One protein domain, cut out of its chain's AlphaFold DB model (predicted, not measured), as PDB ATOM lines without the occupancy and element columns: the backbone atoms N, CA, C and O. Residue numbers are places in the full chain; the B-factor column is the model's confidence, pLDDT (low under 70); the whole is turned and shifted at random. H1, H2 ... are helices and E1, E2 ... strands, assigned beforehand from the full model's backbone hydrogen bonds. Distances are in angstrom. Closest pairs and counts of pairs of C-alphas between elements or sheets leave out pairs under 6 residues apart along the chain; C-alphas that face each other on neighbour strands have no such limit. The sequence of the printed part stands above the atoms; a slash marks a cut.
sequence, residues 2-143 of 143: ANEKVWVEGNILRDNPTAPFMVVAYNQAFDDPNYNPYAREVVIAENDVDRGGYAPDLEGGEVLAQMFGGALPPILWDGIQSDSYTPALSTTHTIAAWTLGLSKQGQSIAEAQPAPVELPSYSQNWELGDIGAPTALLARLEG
ATOM      1  N   ALA A   2      14.492 -12.004  10.743       67.44
ATOM      2  CA  ALA A   2      13.389 -11.264  11.348       67.44
ATOM      3  C   ALA A   2      13.624  -9.751  11.218       67.44
ATOM      4  O   ALA A   2      14.624  -9.313  10.646       67.44
ATOM      5  N   ASN A   3      12.686  -8.972  11.747       83.69
ATOM      6  CA  ASN A   3      12.743  -7.518  11.766       83.69
ATOM      7  C   ASN A   3      13.905  -7.044  12.659       83.69
ATOM      8  O   ASN A   3      13.898  -7.281  13.867       83.69
ATOM      9  N   GLU A   4      14.892  -6.380  12.058       90.25
ATOM     10  CA  GLU A   4      16.007  -5.727  12.747       90.25
ATOM     11  C   GLU A   4      16.109  -4.280  12.270       90.25
ATOM     12  O   GLU A   4      15.982  -4.046  11.067       90.25
ATOM     13  N   LYS A   5      16.372  -3.341  13.190       90.38
ATOM     14  CA  LYS A   5      16.526  -1.909  12.888       90.38
ATOM     15  C   LYS A   5      15.339  -1.417  12.079       90.38
ATOM     16  O   LYS A   5      15.443  -1.103  10.892       90.38
ATOM     17  N   VAL A   6      14.205  -1.307  12.759       91.31
ATOM     18  CA  VAL A   6      12.973  -0.754  12.188       91.31
ATOM     19  C   VAL A   6      12.580   0.483  12.976       91.31
ATOM     20  O   VAL A   6      12.469   0.416  14.194       91.31
ATOM     21  N   TRP A   7      12.338   1.592  12.281       92.00
ATOM     22  CA  TRP A   7      11.873   2.839  12.883       92.00
ATOM     23  C   TRP A   7      10.483   3.184  12.364       92.00
ATOM     24  O   TRP A   7      10.272   3.283  11.154       92.00
ATOM     25  N   VAL A   8       9.532   3.339  13.281       93.06
ATOM     26  CA  VAL A   8       8.135   3.652  12.984       93.06
ATOM     27  C   VAL A   8       7.796   4.987  13.633       93.06
ATOM     28  O   VAL A   8       7.645   5.069  14.853       93.06
ATOM     29  N   GLU A   9       7.668   6.031  12.820       92.75
ATOM     30  CA  GLU A   9       7.363   7.395  13.266       92.75
ATOM     31  C   GLU A   9       6.464   8.138  12.278       92.75
ATOM     32  O   GLU A   9       6.374   7.771  11.105       92.75
ATOM     33  N   GLY A  10       5.810   9.199  12.751       92.88
ATOM     34  CA  GLY A  10       5.029  10.116  11.924       92.88
ATOM     35  C   GLY A  10       3.735   9.526  11.360       92.88
ATOM     36  O   GLY A  10       3.129  10.131  10.475       92.88
ATOM     37  N   ASN A  11       3.299   8.359  11.842       95.50
ATOM     38  CA  ASN A  11       2.072   7.715  11.374       95.50
ATOM     39  C   ASN A  11       0.849   8.192  12.163       95.50
ATOM     40  O   ASN A  11       0.956   8.612  13.316       95.50
ATOM     41  N   ILE A  12      -0.326   8.057  11.544       96.69
ATOM     42  CA  ILE A  12      -1.630   8.275  12.177       96.69
ATOM     43  C   ILE A  12      -2.364   6.934  12.211       96.69
ATOM     44  O   ILE A  12      -2.673   6.371  11.160       96.69
ATOM     45  N   LEU A  13      -2.638   6.425  13.411       95.94
ATOM     46  CA  LEU A  13      -3.366   5.176  13.625       95.94
ATOM     47  C   LEU A  13      -4.643   5.485  14.411       95.94
ATOM     48  O   LEU A  13      -4.593   5.852  15.584       95.94
ATOM     49  N   ARG A  14      -5.793   5.350  13.747       95.12
ATOM     50  CA  ARG A  14      -7.120   5.602  14.320       95.12
ATOM     51  C   ARG A  14      -8.046   4.421  14.077       95.12
ATOM     52  O   ARG A  14      -7.891   3.719  13.079       95.12
ATOM     53  N   ASP A  15      -9.001   4.232  14.979       93.62
ATOM     54  CA  ASP A  15     -10.096   3.268  14.888       93.62
ATOM     55  C   ASP A  15      -9.628   1.824  14.621       93.62
ATOM     56  O   ASP A  15     -10.291   1.058  13.920       93.62
ATOM     57  N   ASN A  16      -8.479   1.431  15.185       95.00
ATOM     58  CA  ASN A  16      -8.013   0.044  15.152       95.00
ATOM     59  C   ASN A  16      -8.514  -0.706  16.406       95.00
ATOM     60  O   ASN A  16      -7.951  -0.520  17.490       95.00
ATOM     61  N   PRO A  17      -9.541  -1.571  16.292       94.19
ATOM     62  CA  PRO A  17     -10.112  -2.265  17.442       94.19
ATOM     63  C   PRO A  17      -9.171  -3.280  18.093       94.19
ATOM     64  O   PRO A  17      -9.358  -3.587  19.267       94.19
ATOM     65  N   THR A  18      -8.189  -3.818  17.368       94.44
ATOM     66  CA  THR A  18      -7.444  -5.003  17.804       94.44
ATOM     67  C   THR A  18      -6.113  -4.645  18.454       94.44
ATOM     68  O   THR A  18      -5.962  -4.788  19.664       94.44
ATOM     69  N   ALA A  19      -5.150  -4.181  17.664       92.69
ATOM     70  CA  ALA A  19      -3.820  -3.790  18.110       92.69
ATOM     71  C   ALA A  19      -3.221  -2.796  17.099       92.69
ATOM     72  O   ALA A  19      -2.907  -3.196  15.974       92.69
ATOM     73  N   PRO A  20      -3.059  -1.510  17.463       95.06
ATOM     74  CA  PRO A  20      -2.393  -0.522  16.614       95.06
ATOM     75  C   PRO A  20      -0.969  -0.928  16.220       95.06
ATOM     76  O   PRO A  20      -0.618  -0.863  15.043       95.06
ATOM     77  N   PHE A  21      -0.176  -1.408  17.182       96.19
ATOM     78  CA  PHE A  21       1.150  -1.960  16.930       96.19
ATOM     79  C   PHE A  21       1.308  -3.328  17.581       96.19
ATOM     80  O   PHE A  21       0.903  -3.541  18.723       96.19
ATOM     81  N   MET A  22       1.965  -4.239  16.866       94.94
ATOM     82  CA  MET A  22       2.304  -5.562  17.371       94.94
ATOM     83  C   MET A  22       3.745  -5.902  16.997       94.94
ATOM     84  O   MET A  22       4.081  -6.001  15.816       94.94
ATOM     85  N   VAL A  23       4.593  -6.086  18.007       95.38
ATOM     86  CA  VAL A  23       5.980  -6.529  17.844       95.38
ATOM     87  C   VAL A  23       6.104  -7.912  18.457       95.38
ATOM     88  O   VAL A  23       6.048  -8.080  19.672       95.38
ATOM     89  N   VAL A  24       6.229  -8.914  17.594       92.38
ATOM     90  CA  VAL A  24       6.283 -10.323  17.983       92.38
ATOM     91  C   VAL A  24       7.425 -11.015  17.251       92.38
ATOM     92  O   VAL A  24       7.679 -10.753  16.072       92.38
ATOM     93  N   ALA A  25       8.130 -11.887  17.955       91.56
ATOM     94  CA  ALA A  25       9.102 -12.796  17.390       91.56
ATOM     95  C   ALA A  25       8.402 -13.872  16.552       91.56
ATOM     96  O   ALA A  25       7.243 -14.234  16.773       91.56
ATOM     97  N   TYR A  26       9.134 -14.427  15.593       88.62
ATOM     98  CA  TYR A  26       8.639 -15.552  14.815       88.62
ATOM     99  C   TYR A  26       8.593 -16.810  15.693       88.62
ATOM    100  O   TYR A  26       9.617 -17.248  16.216       88.62
ATOM    101  N   ASN A  27       7.402 -17.385  15.872       83.50
ATOM    102  CA  ASN A  27       7.161 -18.482  16.813       83.50
ATOM    103  C   ASN A  27       6.980 -19.862  16.157       83.50
ATOM    104  O   ASN A  27       6.833 -20.852  16.875       83.50
ATOM    105  N   GLN A  28       6.972 -19.949  14.824       85.00
ATOM    106  CA  GLN A  28       6.837 -21.225  14.119       85.00
ATOM    107  C   GLN A  28       8.186 -21.939  13.995       85.00
ATOM    108  O   GLN A  28       9.246 -21.326  14.119       85.00
ATOM    109  N   ALA A  29       8.146 -23.242  13.710       85.75
ATOM    110  CA  ALA A  29       9.347 -24.009  13.409       85.75
ATOM    111  C   ALA A  29      10.040 -23.480  12.139       85.75
ATOM    112  O   ALA A  29       9.382 -23.067  11.181       85.75
ATOM    113  N   PHE A  30      11.369 -23.511  12.140       87.38
ATOM    114  CA  PHE A  30      12.207 -23.147  11.004       87.38
ATOM    115  C   PHE A  30      13.444 -24.051  10.970       87.38
ATOM    116  O   PHE A  30      13.987 -24.400  12.016       87.38
ATOM    117  N   ASP A  31      13.891 -24.407   9.764       90.56
ATOM    118  CA  ASP A  31      15.024 -25.323   9.558       90.56
ATOM    119  C   ASP A  31      16.319 -24.597   9.150       90.56
ATOM    120  O   ASP A  31      17.379 -25.215   9.060       90.56
ATOM    121  N   ASP A  32      16.249 -23.289   8.876       90.38
ATOM    122  CA  ASP A  32      17.412 -22.488   8.484       90.38
ATOM    123  C   ASP A  32      18.246 -22.108   9.722       90.38
ATOM    124  O   ASP A  32      17.794 -21.295  10.536       90.38
ATOM    125  N   PRO A  33      19.479 -22.630   9.866       87.50
ATOM    126  CA  PRO A  33      20.332 -22.341  11.017       87.50
ATOM    127  C   PRO A  33      20.795 -20.879  11.081       87.50
ATOM    128  O   PRO A  33      21.250 -20.435  12.133       87.50
ATOM    129  N   ASN A  34      20.698 -20.128   9.979       89.31
ATOM    130  CA  ASN A  34      21.050 -18.709   9.927       89.31
ATOM    131  C   ASN A  34      19.837 -17.796  10.141       89.31
ATOM    132  O   ASN A  34      19.966 -16.566  10.116       89.31
ATOM    133  N   TYR A  35      18.644 -18.360  10.329       88.81
ATOM    134  CA  TYR A  35      17.464 -17.563  10.599       88.81
ATOM    135  C   TYR A  35      17.528 -17.008  12.021       88.81
ATOM    136  O   TYR A  35      17.563 -17.754  12.995       88.81
ATOM    137  N   ASN A  36      17.525 -15.679  12.138       89.75
ATOM    138  CA  ASN A  36      17.278 -15.000  13.402       89.75
ATOM    139  C   ASN A  36      15.772 -14.692  13.515       89.75
ATOM    140  O   ASN A  36      15.300 -13.876  12.725       89.75
ATOM    141  N   PRO A  37      15.042 -15.334  14.442       91.19
ATOM    142  CA  PRO A  37      13.598 -15.166  14.642       91.19
ATOM    143  C   PRO A  37      13.200 -13.994  15.561       91.19
ATOM    144  O   PRO A  37      12.013 -13.688  15.674       91.19
ATOM    145  N   TYR A  38      14.153 -13.364  16.251       92.75
ATOM    146  CA  TYR A  38      13.884 -12.307  17.230       92.75
ATOM    147  C   TYR A  38      13.697 -10.945  16.555       92.75
ATOM    148  O   TYR A  38      14.486 -10.572  15.685       92.75
ATOM    149  N   ALA A  39      12.702 -10.177  17.005       92.81
ATOM    150  CA  ALA A  39      12.663  -8.742  16.736       92.81
ATOM    151  C   ALA A  39      13.828  -8.060  17.470       92.81
ATOM    152  O   ALA A  39      14.099  -8.391  18.627       92.81
ATOM    153  N   ARG A  40      14.539  -7.147  16.802       92.00
ATOM    154  CA  ARG A  40      15.689  -6.432  17.376       92.00
ATOM    155  C   ARG A  40      15.704  -4.977  16.939       92.00
ATOM    156  O   ARG A  40      15.549  -4.687  15.757       92.00
ATOM    157  N   GLU A  41      15.946  -4.070  17.875       92.00
ATOM    158  CA  GLU A  41      16.069  -2.636  17.595       92.00
ATOM    159  C   GLU A  41      14.857  -2.074  16.827       92.00
ATOM    160  O   GLU A  41      15.002  -1.281  15.893       92.00
ATOM    161  N   VAL A  42      13.649  -2.520  17.187       94.19
ATOM    162  CA  VAL A  42      12.409  -1.914  16.691       94.19
ATOM    163  C   VAL A  42      12.094  -0.695  17.549       94.19
ATOM    164  O   VAL A  42      12.069  -0.777  18.776       94.19
ATOM    165  N   VAL A  43      11.835   0.440  16.913       94.12
ATOM    166  CA  VAL A  43      11.492   1.696  17.576       94.12
ATOM    167  C   VAL A  43      10.109   2.140  17.124       94.12
ATOM    168  O   VAL A  43       9.873   2.344  15.934       94.12
ATOM    169  N   ILE A  44       9.202   2.313  18.085       94.94
ATOM    170  CA  ILE A  44       7.917   2.993  17.880       94.94
ATOM    171  C   ILE A  44       8.051   4.387  18.495       94.94
ATOM    172  O   ILE A  44       7.931   4.547  19.711       94.94
ATOM    173  N   ALA A  45       8.363   5.376  17.660       93.44
ATOM    174  CA  ALA A  45       8.661   6.744  18.077       93.44
ATOM    175  C   ALA A  45       7.381   7.604  18.158       93.44
ATOM    176  O   ALA A  45       6.328   7.120  18.593       93.44
ATOM    177  N   GLU A  46       7.440   8.877  17.763       92.19
ATOM    178  CA  GLU A  46       6.279   9.764  17.745       92.19
ATOM    179  C   GLU A  46       5.273   9.346  16.658       92.19
ATOM    180  O   GLU A  46       5.443   9.637  15.476       92.19
ATOM    181  N   ASN A  47       4.192   8.678  17.059       94.00
ATOM    182  CA  ASN A  47       3.043   8.371  16.205       94.00
ATOM    183  C   ASN A  47       1.768   8.916  16.860       94.00
ATOM    184  O   ASN A  47       1.628   8.873  18.084       94.00
ATOM    185  N   ASP A  48       0.828   9.410  16.058       95.38
ATOM    186  CA  ASP A  48      -0.476   9.855  16.545       95.38
ATOM    187  C   ASP A  48      -1.439   8.668  16.574       95.38
ATOM    188  O   ASP A  48      -1.981   8.252  15.545       95.38
ATOM    189  N   VAL A  49      -1.611   8.092  17.761       95.12
ATOM    190  CA  VAL A  49      -2.402   6.878  17.962       95.12
ATOM    191  C   VAL A  49      -3.543   7.178  18.919       95.12
ATOM    192  O   VAL A  49      -3.354   7.820  19.953       95.12
ATOM    193  N   ASP A  50      -4.759   6.777  18.550       91.69
ATOM    194  CA  ASP A  50      -5.869   6.796  19.500       91.69
ATOM    195  C   ASP A  50      -5.768   5.642  20.507       91.69
ATOM    196  O   ASP A  50      -4.732   5.006  20.676       91.69
ATOM    197  N   ARG A  51      -6.850   5.390  21.242       83.56
ATOM    198  CA  ARG A  51      -6.873   4.323  22.239       83.56
ATOM    199  C   ARG A  51      -6.593   2.946  21.618       83.56
ATOM    200  O   ARG A  51      -5.895   2.158  22.247       83.56
ATOM    201  N   GLY A  52      -7.149   2.664  20.436       87.31
ATOM    202  CA  GLY A  52      -7.206   1.328  19.841       87.31
ATOM    203  C   GLY A  52      -7.665   0.222  20.806       87.31
ATOM    204  O   GLY A  52      -8.220   0.491  21.873       87.31
ATOM    205  N   GLY A  53      -7.454  -1.038  20.421       91.38
ATOM    206  CA  GLY A  53      -7.360  -2.173  21.355       91.38
ATOM    207  C   GLY A  53      -8.600  -2.507  22.192       91.38
ATOM    208  O   GLY A  53      -8.483  -3.186  23.213       91.38
ATOM    209  N   TYR A  54      -9.783  -2.019  21.817       93.62
ATOM    210  CA  TYR A  54     -11.037  -2.220  22.556       93.62
ATOM    211  C   TYR A  54     -11.787  -3.506  22.174       93.62
ATOM    212  O   TYR A  54     -12.702  -3.912  22.888       93.62
ATOM    213  N   ALA A  55     -11.415  -4.157  21.072       94.81
ATOM    214  CA  ALA A  55     -11.889  -5.482  20.683       94.81
ATOM    215  C   ALA A  55     -10.714  -6.324  20.149       94.81
ATOM    216  O   ALA A  55     -10.583  -6.512  18.937       94.81
ATOM    217  N   PRO A  56      -9.830  -6.804  21.043       93.00
ATOM    218  CA  PRO A  56      -8.656  -7.578  20.662       93.00
ATOM    219  C   PRO A  56      -9.040  -8.939  20.072       93.00
ATOM    220  O   PRO A  56      -9.734  -9.721  20.721       93.00
ATOM    221  N   ASP A  57      -8.548  -9.240  18.869       91.81
ATOM    222  CA  ASP A  57      -8.775 -10.523  18.188       91.81
ATOM    223  C   ASP A  57      -7.715 -11.554  18.600       91.81
ATOM    224  O   ASP A  57      -6.841 -11.956  17.831       91.81
ATOM    225  N   LEU A  58      -7.742 -11.910  19.881       86.88
ATOM    226  CA  LEU A  58      -6.916 -12.960  20.465       86.88
ATOM    227  C   LEU A  58      -7.755 -13.830  21.394       86.88
ATOM    228  O   LEU A  58      -8.789 -13.405  21.917       86.88
ATOM    229  N   GLU A  59      -7.305 -15.060  21.620       86.00
ATOM    230  CA  GLU A  59      -7.949 -15.952  22.577       86.00
ATOM    231  C   GLU A  59      -7.963 -15.299  23.970       86.00
ATOM    232  O   GLU A  59      -6.931 -14.879  24.490       86.00
ATOM    233  N   GLY A  60      -9.157 -15.148  24.554       88.31
ATOM    234  CA  GLY A  60      -9.336 -14.423  25.817       88.31
ATOM    235  C   GLY A  60      -9.220 -12.895  25.712       88.31
ATOM    236  O   GLY A  60      -9.193 -12.224  26.742       88.31
ATOM    237  N   GLY A  61      -9.189 -12.326  24.503       91.25
ATOM    238  CA  GLY A  61      -9.013 -10.892  24.254       91.25
ATOM    239  C   GLY A  61     -10.027  -9.997  24.965       91.25
ATOM    240  O   GLY A  61      -9.653  -8.954  25.492       91.25
ATOM    241  N   GLU A  62     -11.288 -10.425  25.070       92.62
ATOM    242  CA  GLU A  62     -12.317  -9.688  25.814       92.62
ATOM    243  C   GLU A  62     -12.003  -9.620  27.318       92.62
ATOM    244  O   GLU A  62     -12.096  -8.555  27.931       92.62
ATOM    245  N   VAL A  63     -11.570 -10.738  27.910       91.81
ATOM    246  CA  VAL A  63     -11.167 -10.801  29.324       91.81
ATOM    247  C   VAL A  63      -9.934  -9.931  29.558       91.81
ATOM    248  O   VAL A  63      -9.886  -9.174  30.526       91.81
ATOM    249  N   LEU A  64      -8.964  -9.978  28.643       92.88
ATOM    250  CA  LEU A  64      -7.769  -9.142  28.714       92.88
ATOM    251  C   LEU A  64      -8.112  -7.657  28.603       92.88
ATOM    252  O   LEU A  64      -7.681  -6.875  29.444       92.88
ATOM    253  N   ALA A  65      -8.951  -7.258  27.648       93.94
ATOM    254  CA  ALA A  65      -9.406  -5.876  27.549       93.94
ATOM    255  C   ALA A  65     -10.049  -5.415  28.866       93.94
ATOM    256  O   ALA A  65      -9.722  -4.336  29.355       93.94
ATOM    257  N   GLN A  66     -10.894  -6.241  29.494       94.00
ATOM    258  CA  GLN A  66     -11.496  -5.932  30.796       94.00
ATOM    259  C   GLN A  66     -10.451  -5.771  31.912       94.00
ATOM    260  O   GLN A  66     -10.540  -4.811  32.680       94.00
ATOM    261  N   MET A  67      -9.435  -6.641  31.978       91.75
ATOM    262  CA  MET A  67      -8.339  -6.537  32.957       91.75
ATOM    263  C   MET A  67      -7.561  -5.219  32.841       91.75
ATOM    264  O   MET A  67      -7.098  -4.691  33.850       91.75
ATOM    265  N   PHE A  68      -7.461  -4.667  31.633       93.62
ATOM    266  CA  PHE A  68      -6.791  -3.395  31.349       93.62
ATOM    267  C   PHE A  68      -7.743  -2.179  31.365       93.62
ATOM    268  O   PHE A  68      -7.359  -1.081  30.967       93.62
ATOM    269  N   GLY A  69      -8.984  -2.328  31.843       93.00
ATOM    270  CA  GLY A  69      -9.936  -1.210  31.954       93.00
ATOM    271  C   GLY A  69     -10.757  -0.945  30.685       93.00
ATOM    272  O   GLY A  69     -11.197   0.178  30.427       93.00
ATOM    273  N   GLY A  70     -10.973  -1.977  29.875       93.56
ATOM    274  CA  GLY A  70     -11.849  -1.989  28.700       93.56
ATOM    275  C   GLY A  70     -11.148  -1.802  27.353       93.56
ATOM    276  O   GLY A  70     -11.824  -1.835  26.332       93.56
ATOM    277  N   ALA A  71      -9.832  -1.587  27.326       94.88
ATOM    278  CA  ALA A  71      -9.031  -1.658  26.104       94.88
ATOM    279  C   ALA A  71      -7.570  -1.921  26.450       94.88
ATOM    280  O   ALA A  71      -7.093  -1.481  27.498       94.88
ATOM    281  N   LEU A  72      -6.868  -2.599  25.552       95.62
ATOM    282  CA  LEU A  72      -5.440  -2.854  25.676       95.62
ATOM    283  C   LEU A  72      -4.629  -1.620  25.247       95.62
ATOM    284  O   LEU A  72      -5.060  -0.907  24.338       95.62
ATOM    285  N   PRO A  73      -3.463  -1.356  25.870       95.56
ATOM    286  CA  PRO A  73      -2.564  -0.310  25.404       95.56
ATOM    287  C   PRO A  73      -2.167  -0.499  23.925       95.56
ATOM    288  O   PRO A  73      -2.083  -1.643  23.465       95.56
ATOM    289  N   PRO A  74      -1.889   0.587  23.177       95.56
ATOM    290  CA  PRO A  74      -1.696   0.521  21.725       95.56
ATOM    291  C   PRO A  74      -0.569  -0.395  21.237       95.56
ATOM    292  O   PRO A  74      -0.639  -0.906  20.118       95.56
ATOM    293  N   ILE A  75       0.478  -0.577  22.044       96.50
ATOM    294  CA  ILE A  75       1.634  -1.404  21.697       96.50
ATOM    295  C   ILE A  75       1.522  -2.762  22.391       96.50
ATOM    296  O   ILE A  75       1.627  -2.843  23.616       96.50
ATOM    297  N   LEU A  76       1.378  -3.823  21.598       96.00
ATOM    298  CA  LEU A  76       1.525  -5.210  22.034       96.00
ATOM    299  C   LEU A  76       2.948  -5.712  21.754       96.00
ATOM    300  O   LEU A  76       3.399  -5.703  20.607       96.00
ATOM    301  N   TRP A  77       3.623  -6.214  22.788       96.62
ATOM    302  CA  TRP A  77       4.905  -6.918  22.677       96.62
ATOM    303  C   TRP A  77       4.799  -8.354  23.199       96.62
ATOM    304  O   TRP A  77       4.221  -8.602  24.253       96.62
ATOM    305  N   ASP A  78       5.374  -9.342  22.522       94.50
ATOM    306  CA  ASP A  78       5.333 -10.722  23.033       94.50
ATOM    307  C   ASP A  78       6.155 -10.951  24.314       94.50
ATOM    308  O   ASP A  78       5.845 -11.875  25.063       94.50
ATOM    309  N   GLY A  79       7.146 -10.105  24.601       95.12
ATOM    310  CA  GLY A  79       8.060 -10.253  25.743       95.12
ATOM    311  C   GLY A  79       9.370 -10.971  25.403       95.12
ATOM    312  O   GLY A  79      10.255 -11.087  26.254       95.12
ATOM    313  N   ILE A  80       9.530 -11.432  24.160       94.19
ATOM    314  CA  ILE A  80      10.682 -12.223  23.735       94.19
ATOM    315  C   ILE A  80      11.791 -11.286  23.241       94.19
ATOM    316  O   ILE A  80      11.580 -10.441  22.371       94.19
ATOM    317  N   GLN A  81      13.005 -11.483  23.756       91.62
ATOM    318  CA  GLN A  81      14.219 -10.788  23.318       91.62
ATOM    319  C   GLN A  81      15.383 -11.772  23.165       91.62
ATOM    320  O   GLN A  81      15.425 -12.795  23.851       91.62
ATOM    321  N   SER A  82      16.327 -11.470  22.269       88.81
ATOM    322  CA  SER A  82      17.507 -12.319  22.050       88.81
ATOM    323  C   SER A  82      18.489 -12.269  23.218       88.81
ATOM    324  O   SER A  82      19.081 -13.284  23.579       88.81
ATOM    325  N   ASP A  83      18.675 -11.085  23.797       88.00
ATOM    326  CA  ASP A  83      19.642 -10.804  24.852       88.00
ATOM    327  C   ASP A  83      19.253  -9.526  25.615       88.00
ATOM    328  O   ASP A  83      18.298  -8.843  25.260       88.00
ATOM    329  N   SER A  84      19.976  -9.218  26.694       86.12
ATOM    330  CA  SER A  84      19.703  -8.053  27.547       86.12
ATOM    331  C   SER A  84      20.318  -6.744  27.045       86.12
ATOM    332  O   SER A  84      20.087  -5.703  27.654       86.12
ATOM    333  N   TYR A  85      21.171  -6.791  26.019       85.81
ATOM    334  CA  TYR A  85      21.923  -5.630  25.534       85.81
ATOM    335  C   TYR A  85      21.270  -4.994  24.307       85.81
ATOM    336  O   TYR A  85      21.445  -3.800  24.078       85.81
ATOM    337  N   THR A  86      20.511  -5.783  23.550       87.88
ATOM    338  CA  THR A  86      19.810  -5.385  22.332       87.88
ATOM    339  C   THR A  86      18.307  -5.418  22.598       87.88
ATOM    340  O   THR A  86      17.709  -6.497  22.564       87.88
ATOM    341  N   PRO A  87      17.664  -4.266  22.867       91.25
ATOM    342  CA  PRO A  87      16.223  -4.225  23.062       91.25
ATOM    343  C   PRO A  87      15.504  -4.790  21.837       91.25
ATOM    344  O   PRO A  87      15.818  -4.424  20.701       91.25
ATOM    345  N   ALA A  88      14.512  -5.652  22.054       93.56
ATOM    346  CA  ALA A  88      13.618  -6.071  20.976       93.56
ATOM    347  C   ALA A  88      12.784  -4.883  20.471       93.56
ATOM    348  O   ALA A  88      12.608  -4.700  19.266       93.56
ATOM    349  N   LEU A  89      12.315  -4.067  21.419       95.25
ATOM    350  CA  LEU A  89      11.435  -2.936  21.195       95.25
ATOM    351  C   LEU A  89      11.764  -1.786  22.158       95.25
ATOM    352  O   LEU A  89      11.916  -2.000  23.361       95.25
ATOM    353  N   SER A  90      11.793  -0.572  21.617       95.00
ATOM    354  CA  SER A  90      11.902   0.697  22.344       95.00
ATOM    355  C   SER A  90      10.788   1.646  21.902       95.00
ATOM    356  O   SER A  90      10.288   1.551  20.778       95.00
ATOM    357  N   THR A  91      10.388   2.587  22.756       94.31
ATOM    358  CA  THR A  91       9.315   3.535  22.415       94.31
ATOM    359  C   THR A  91       9.463   4.883  23.115       94.31
ATOM    360  O   THR A  91      10.322   5.056  23.979       94.31
ATOM    361  N   THR A  92       8.638   5.854  22.721       87.31
ATOM    362  CA  THR A  92       8.444   7.096  23.475       87.31
ATOM    363  C   THR A  92       7.589   6.835  24.715       87.31
ATOM    364  O   THR A  92       6.675   6.018  24.703       87.31
ATOM    365  N   HIS A  93       7.786   7.602  25.787       83.06
ATOM    366  CA  HIS A  93       6.929   7.509  26.979       83.06
ATOM    367  C   HIS A  93       5.467   7.960  26.751       83.06
ATOM    368  O   HIS A  93       4.683   7.980  27.698       83.06
ATOM    369  N   THR A  94       5.090   8.361  25.533       88.00
ATOM    370  CA  THR A  94       3.747   8.865  25.211       88.00
ATOM    371  C   THR A  94       2.790   7.773  24.739       88.00
ATOM    372  O   THR A  94       1.579   7.961  24.858       88.00
ATOM    373  N   ILE A  95       3.293   6.634  24.249       92.38
ATOM    374  CA  ILE A  95       2.468   5.508  23.800       92.38
ATOM    375  C   ILE A  95       2.648   4.346  24.776       92.38
ATOM    376  O   ILE A  95       3.729   3.778  24.912       92.38
ATOM    377  N   ALA A  96       1.573   3.989  25.478       94.12
ATOM    378  CA  ALA A  96       1.604   2.907  26.453       94.12
ATOM    379  C   ALA A  96       1.733   1.532  25.776       94.12
ATOM    380  O   ALA A  96       1.143   1.275  24.721       94.12
ATOM    381  N   ALA A  97       2.452   0.629  26.439       95.62
ATOM    382  CA  ALA A  97       2.679  -0.731  25.980       95.62
ATOM    383  C   ALA A  97       2.242  -1.770  27.014       95.62
ATOM    384  O   ALA A  97       2.159  -1.514  28.220       95.62
ATOM    385  N   TRP A  98       1.979  -2.973  26.525       96.38
ATOM    386  CA  TRP A  98       1.747  -4.161  27.333       96.38
ATOM    387  C   TRP A  98       2.416  -5.365  26.678       96.38
ATOM    388  O   TRP A  98       2.729  -5.355  25.484       96.38
ATOM    389  N   THR A  99       2.659  -6.397  27.478       96.50
ATOM    390  CA  THR A  99       3.307  -7.618  27.013       96.50
ATOM    391  C   THR A  99       2.451  -8.855  27.228       96.50
ATOM    392  O   THR A  99       1.673  -8.893  28.177       96.50
ATOM    393  N   LEU A 100       2.628  -9.875  26.382       94.62
ATOM    394  CA  LEU A 100       2.175 -11.247  26.651       94.62
ATOM    395  C   LEU A 100       3.041 -11.948  27.712       94.62
ATOM    396  O   LEU A 100       2.627 -12.970  28.255       94.62
ATOM    397  N   GLY A 101       4.233 -11.432  28.017       95.38
ATOM    398  CA  GLY A 101       5.117 -12.012  29.029       95.38
ATOM    399  C   GLY A 101       5.687 -13.375  28.627       95.38
ATOM    400  O   GLY A 101       5.947 -14.216  29.489       95.38
ATOM    401  N   LEU A 102       5.854 -13.625  27.326       94.44
ATOM    402  CA  LEU A 102       6.539 -14.819  26.845       94.44
ATOM    403  C   LEU A 102       8.045 -14.681  27.089       94.44
ATOM    404  O   LEU A 102       8.629 -13.613  26.962       94.44
ATOM    405  N   SER A 103       8.677 -15.797  27.425       92.62
ATOM    406  CA  SER A 103      10.097 -15.871  27.791       92.62
ATOM    407  C   SER A 103      10.965 -16.526  26.718       92.62
ATOM    408  O   SER A 103      12.187 -16.388  26.733       92.62
ATOM    409  N   LYS A 104      10.350 -17.275  25.797       90.69
ATOM    410  CA  LYS A 104      11.043 -18.042  24.758       90.69
ATOM    411  C   LYS A 104      10.143 -18.301  23.557       90.69
ATOM    412  O   LYS A 104       8.918 -18.329  23.666       90.69
ATOM    413  N   GLN A 105      10.765 -18.574  22.419       89.12
ATOM    414  CA  GLN A 105      10.047 -18.942  21.203       89.12
ATOM    415  C   GLN A 105       9.357 -20.294  21.321       89.12
ATOM    416  O   GLN A 105       9.833 -21.199  22.009       89.12
ATOM    417  N   GLY A 106       8.208 -20.401  20.656       87.62
ATOM    418  CA  GLY A 106       7.343 -21.573  20.740       87.62
ATOM    419  C   GLY A 106       6.683 -21.769  22.109       87.62
ATOM    420  O   GLY A 106       6.045 -22.798  22.315       87.62
ATOM    421  N   GLN A 107       6.823 -20.822  23.051       90.75
ATOM    422  CA  GLN A 107       6.050 -20.846  24.294       90.75
ATOM    423  C   GLN A 107       4.558 -20.748  23.970       90.75
ATOM    424  O   GLN A 107       4.142 -19.974  23.105       90.75
ATOM    425  N   SER A 108       3.755 -21.547  24.670       87.94
ATOM    426  CA  SER A 108       2.308 -21.524  24.503       87.94
ATOM    427  C   SER A 108       1.733 -20.203  25.009       87.94
ATOM    428  O   SER A 108       2.097 -19.734  26.086       87.94
ATOM    429  N   ILE A 109       0.766 -19.646  24.278       85.75
ATOM    430  CA  ILE A 109       0.003 -18.468  24.719       85.75
ATOM    431  C   ILE A 109      -0.782 -18.773  26.005       85.75
ATOM    432  O   ILE A 109      -0.993 -17.882  26.818       85.75
ATOM    433  N   ALA A 110      -1.137 -20.036  26.263       87.38
ATOM    434  CA  ALA A 110      -1.781 -20.429  27.519       87.38
ATOM    435  C   ALA A 110      -0.881 -20.231  28.757       87.38
ATOM    436  O   ALA A 110      -1.378 -20.183  29.879       87.38
ATOM    437  N   GLU A 111       0.438 -20.125  28.564       90.25
ATOM    438  CA  GLU A 111       1.426 -19.853  29.616       90.25
ATOM    439  C   GLU A 111       1.818 -18.366  29.678       90.25
ATOM    440  O   GLU A 111       2.736 -18.005  30.417       90.25
ATOM    441  N   ALA A 112       1.168 -17.511  28.881       92.00
ATOM    442  CA  ALA A 112       1.396 -16.075  28.875       92.00
ATOM    443  C   ALA A 112       1.074 -15.462  30.244       92.00
ATOM    444  O   ALA A 112       0.164 -15.898  30.954       92.00
ATOM    445  N   GLN A 113       1.796 -14.400  30.591       93.88
ATOM    446  CA  GLN A 113       1.547 -13.591  31.782       93.88
ATOM    447  C   GLN A 113       1.347 -12.133  31.365       93.88
ATOM    448  O   GLN A 113       2.285 -11.338  31.447       93.88
ATOM    449  N   PRO A 114       0.143 -11.772  30.881       94.81
ATOM    450  CA  PRO A 114      -0.083 -10.443  30.348       94.81
ATOM    451  C   PRO A 114       0.010  -9.360  31.418       94.81
ATOM    452  O   PRO A 114      -0.612  -9.466  32.477       94.81
ATOM    453  N   ALA A 115       0.761  -8.300  31.129       96.50
ATOM    454  CA  ALA A 115       0.954  -7.183  32.048       96.50
ATOM    455  C   ALA A 115       1.287  -5.880  31.299       96.50
ATOM    456  O   ALA A 115       1.834  -5.930  30.193       96.50
ATOM    457  N   PRO A 116       0.999  -4.704  31.887       95.94
ATOM    458  CA  PRO A 116       1.606  -3.453  31.444       95.94
ATOM    459  C   PRO A 116       3.132  -3.560  31.470       95.94
ATOM    460  O   PRO A 116       3.694  -4.193  32.368       95.94
ATOM    461  N   VAL A 117       3.804  -2.927  30.511       96.19
ATOM    462  CA  VAL A 117       5.268  -2.932  30.441       96.19
ATOM    463  C   VAL A 117       5.790  -1.533  30.149       96.19
ATOM    464  O   VAL A 117       5.275  -0.828  29.284       96.19
ATOM    465  N   GLU A 118       6.830  -1.138  30.876       95.00
ATOM    466  CA  GLU A 118       7.627   0.033  30.534       95.00
ATOM    467  C   GLU A 118       8.751  -0.408  29.601       95.00
ATOM    468  O   GLU A 118       9.601  -1.223  29.961       95.00
ATOM    469  N   LEU A 119       8.725   0.111  28.379       94.31
ATOM    470  CA  LEU A 119       9.753  -0.144  27.383       94.31
ATOM    471  C   LEU A 119      10.863   0.910  27.495       94.31
ATOM    472  O   LEU A 119      10.595   2.049  27.894       94.31
ATOM    473  N   PRO A 120      12.110   0.558  27.145       93.06
ATOM    474  CA  PRO A 120      13.201   1.517  27.152       93.06
ATOM    475  C   PRO A 120      12.932   2.669  26.174       93.06
ATOM    476  O   PRO A 120      12.408   2.474  25.075       93.06
ATOM    477  N   SER A 121      13.356   3.870  26.571       89.88
ATOM    478  CA  SER A 121      13.491   4.995  25.645       89.88
ATOM    479  C   SER A 121      14.607   4.717  24.640       89.88
ATOM    480  O   SER A 121      15.648   4.154  24.990       89.88
ATOM    481  N   TYR A 122      14.426   5.155  23.397       84.44
ATOM    482  CA  TYR A 122      15.502   5.162  22.408       84.44
ATOM    483  C   TYR A 122      16.422   6.373  22.625       84.44
ATOM    484  O   TYR A 122      15.987   7.447  23.035       84.44
ATOM    485  N   SER A 123      17.721   6.193  22.382       67.94
ATOM    486  CA  SER A 123      18.757   7.195  22.679       67.94
ATOM    487  C   SER A 123      19.161   8.064  21.484       67.94
ATOM    488  O   SER A 123      19.800   9.098  21.679       67.94
ATOM    489  N   GLN A 124      18.811   7.667  20.259       63.91
ATOM    490  CA  GLN A 124      19.163   8.378  19.030       63.91
ATOM    491  C   GLN A 124      17.978   8.417  18.077       63.91
ATOM    492  O   GLN A 124      17.482   7.363  17.692       63.91
ATOM    493  N   ASN A 125      17.593   9.619  17.644       62.75
ATOM    494  CA  ASN A 125      16.883   9.784  16.378       62.75
ATOM    495  C   ASN A 125      17.822   9.313  15.268       62.75
ATOM    496  O   ASN A 125      18.988   9.722  15.240       62.75
ATOM    497  N   TRP A 126      17.356   8.451  14.371       64.31
ATOM    498  CA  TRP A 126      18.139   8.147  13.179       64.31
ATOM    499  C   TRP A 126      18.293   9.413  12.337       64.31
ATOM    500  O   TRP A 126      17.336  10.159  12.130       64.31
ATOM    501  N   GLU A 127      19.502   9.672  11.842       62.75
ATOM    502  CA  GLU A 127      19.708  10.726  10.853       62.75
ATOM    503  C   GLU A 127      19.096  10.275   9.521       62.75
ATOM    504  O   GLU A 127      19.720   9.582   8.722       62.75
ATOM    505  N   LEU A 128      17.841  10.662   9.285       62.50
ATOM    506  CA  LEU A 128      17.119  10.377   8.041       62.50
ATOM    507  C   LEU A 128      17.457  11.370   6.912       62.50
ATOM    508  O   LEU A 128      16.851  11.306   5.847       62.50
ATOM    509  N   GLY A 129      18.402  12.296   7.129       64.19
ATOM    510  CA  GLY A 129      18.683  13.423   6.226       64.19
ATOM    511  C   GLY A 129      19.064  13.025   4.796       64.19
ATOM    512  O   GLY A 129      18.786  13.777   3.865       64.19
ATOM    513  N   ASP A 130      19.620  11.826   4.619       61.44
ATOM    514  CA  ASP A 130      20.016  11.291   3.312       61.44
ATOM    515  C   ASP A 130      19.008  10.276   2.734       61.44
ATOM    516  O   ASP A 130      19.238   9.704   1.664       61.44
ATOM    517  N   ILE A 131      17.882  10.024   3.413       65.56
ATOM    518  CA  ILE A 131      16.867   9.064   2.965       65.56
ATOM    519  C   ILE A 131      15.845   9.775   2.074       65.56
ATOM    520  O   ILE A 131      14.990  10.520   2.539       65.56
ATOM    521  N   GLY A 132      15.907   9.516   0.767       70.00
ATOM    522  CA  GLY A 132      14.945  10.037  -0.203       70.00
ATOM    523  C   GLY A 132      15.547  10.269  -1.585       70.00
ATOM    524  O   GLY A 132      16.706   9.955  -1.853       70.00
ATOM    525  N   ALA A 133      14.741  10.818  -2.493       73.75
ATOM    526  CA  ALA A 133      15.238  11.287  -3.778       73.75
ATOM    527  C   ALA A 133      16.243  12.430  -3.543       73.75
ATOM    528  O   ALA A 133      15.870  13.425  -2.919       73.75
ATOM    529  N   PRO A 134      17.491  12.342  -4.046       79.94
ATOM    530  CA  PRO A 134      18.439  13.436  -3.891       79.94
ATOM    531  C   PRO A 134      17.884  14.690  -4.570       79.94
ATOM    532  O   PRO A 134      17.114  14.596  -5.529       79.94
ATOM    533  N   THR A 135      18.327  15.871  -4.145       79.38
ATOM    534  CA  THR A 135      17.874  17.158  -4.707       79.38
ATOM    535  C   THR A 135      17.989  17.197  -6.237       79.38
ATOM    536  O   THR A 135      17.131  17.747  -6.922       79.38
ATOM    537  N   ALA A 136      19.004  16.526  -6.793       81.88
ATOM    538  CA  ALA A 136      19.203  16.379  -8.234       81.88
ATOM    539  C   ALA A 136      18.097  15.580  -8.955       81.88
ATOM    540  O   ALA A 136      17.902  15.761 -10.155       81.88
ATOM    541  N   LEU A 137      17.398  14.677  -8.262       79.81
ATOM    542  CA  LEU A 137      16.284  13.896  -8.797       79.81
ATOM    543  C   LEU A 137      14.962  14.666  -8.687       79.81
ATOM    544  O   LEU A 137      14.183  14.632  -9.635       79.81
ATOM    545  N   LEU A 138      14.756  15.436  -7.610       77.69
ATOM    546  CA  LEU A 138      13.624  16.369  -7.492       77.69
ATOM    547  C   LEU A 138      13.667  17.454  -8.578       77.69
ATOM    548  O   LEU A 138      12.661  17.704  -9.233       77.69
ATOM    549  N   ALA A 139      14.850  18.004  -8.861       83.88
ATOM    550  CA  ALA A 139      15.044  19.009  -9.910       83.88
ATOM    551  C   ALA A 139      14.690  18.516 -11.329       83.88
ATOM    552  O   ALA A 139      14.466  19.324 -12.224       83.88
ATOM    553  N   ARG A 140      14.639  17.195 -11.562       81.62
ATOM    554  CA  ARG A 140      14.226  16.618 -12.855       81.62
ATOM    555  C   ARG A 140      12.710  16.549 -13.029       81.62
ATOM    556  O   ARG A 140      12.265  16.359 -14.153       81.62
ATOM    557  N   LEU A 141      11.937  16.655 -11.948       78.19
ATOM    558  CA  LEU A 141      10.470  16.621 -11.991       78.19
ATOM    559  C   LEU A 141       9.860  17.988 -12.333       78.19
ATOM    560  O   LEU A 141       8.701  18.048 -12.723       78.19
ATOM    561  N   GLU A 142      10.634  19.068 -12.204       76.56
ATOM    562  CA  GLU A 142      10.216  20.439 -12.535       76.56
ATOM    563  C   GLU A 142      10.536  20.844 -13.992       76.56
ATOM    564  O   GLU A 142      10.370  22.010 -14.352       76.56
ATOM    565  N   GLY A 143      11.023  19.897 -14.809       57.94
ATOM    566  CA  GLY A 143      11.390  20.086 -16.220       57.94
ATOM    567  C   GLY A 143      10.264  19.798 -17.203       57.94
ATOM    568  O   GLY A 143       9.607  18.745 -17.050       57.94
TER     569      GLY A 143
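Overview. This is residues 2 to 143 of the 143 residues of an uncharacterized protein of Sphingomonadaceae bacterium (UniProt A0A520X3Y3). With little regular structure, the chain winds in stacked turns, setting sheets E1 E3 E5, parallel, and E2 E4 E6 E7, mixed, partly face to face; residues 127 to 143 stick out. Of 142 printed residues, 36 form seven strands, H1 after E3 and H2 last, class mixed. It is only just loose, close to compact, radius of gyration of the C-alphas 17.8 A, spans 60 by 40 by 26 A.

Along the chain. E1, residues 4 to 8, begins at (16.007, -5.727, 12.747); E2 is 21 to 23, E3 40 to 44, H1 61 to 67, E4 75 to 77, E5 89 to 91, E6 97 to 99, E7 115 to 117, H2 135 to 138, ending at (13.624, 16.369, -7.492).

Arrangement. N 43 and O 6 of parallel E3 and E1 are 2.8 A apart; N 99 and O 115 of hairpin E6 and E7, 2.9 A. The closest C-alphas of E2 and E5, Val 23 and Leu 89, are 7.3 A apart. H1, on neither sheet, has every O i to N i+4 pair within hydrogen-bond range.

Size, cuts and confidence. E7 to H2 is a long link; pLDDT is under 70 at residues 2, 123 to 131 and 143.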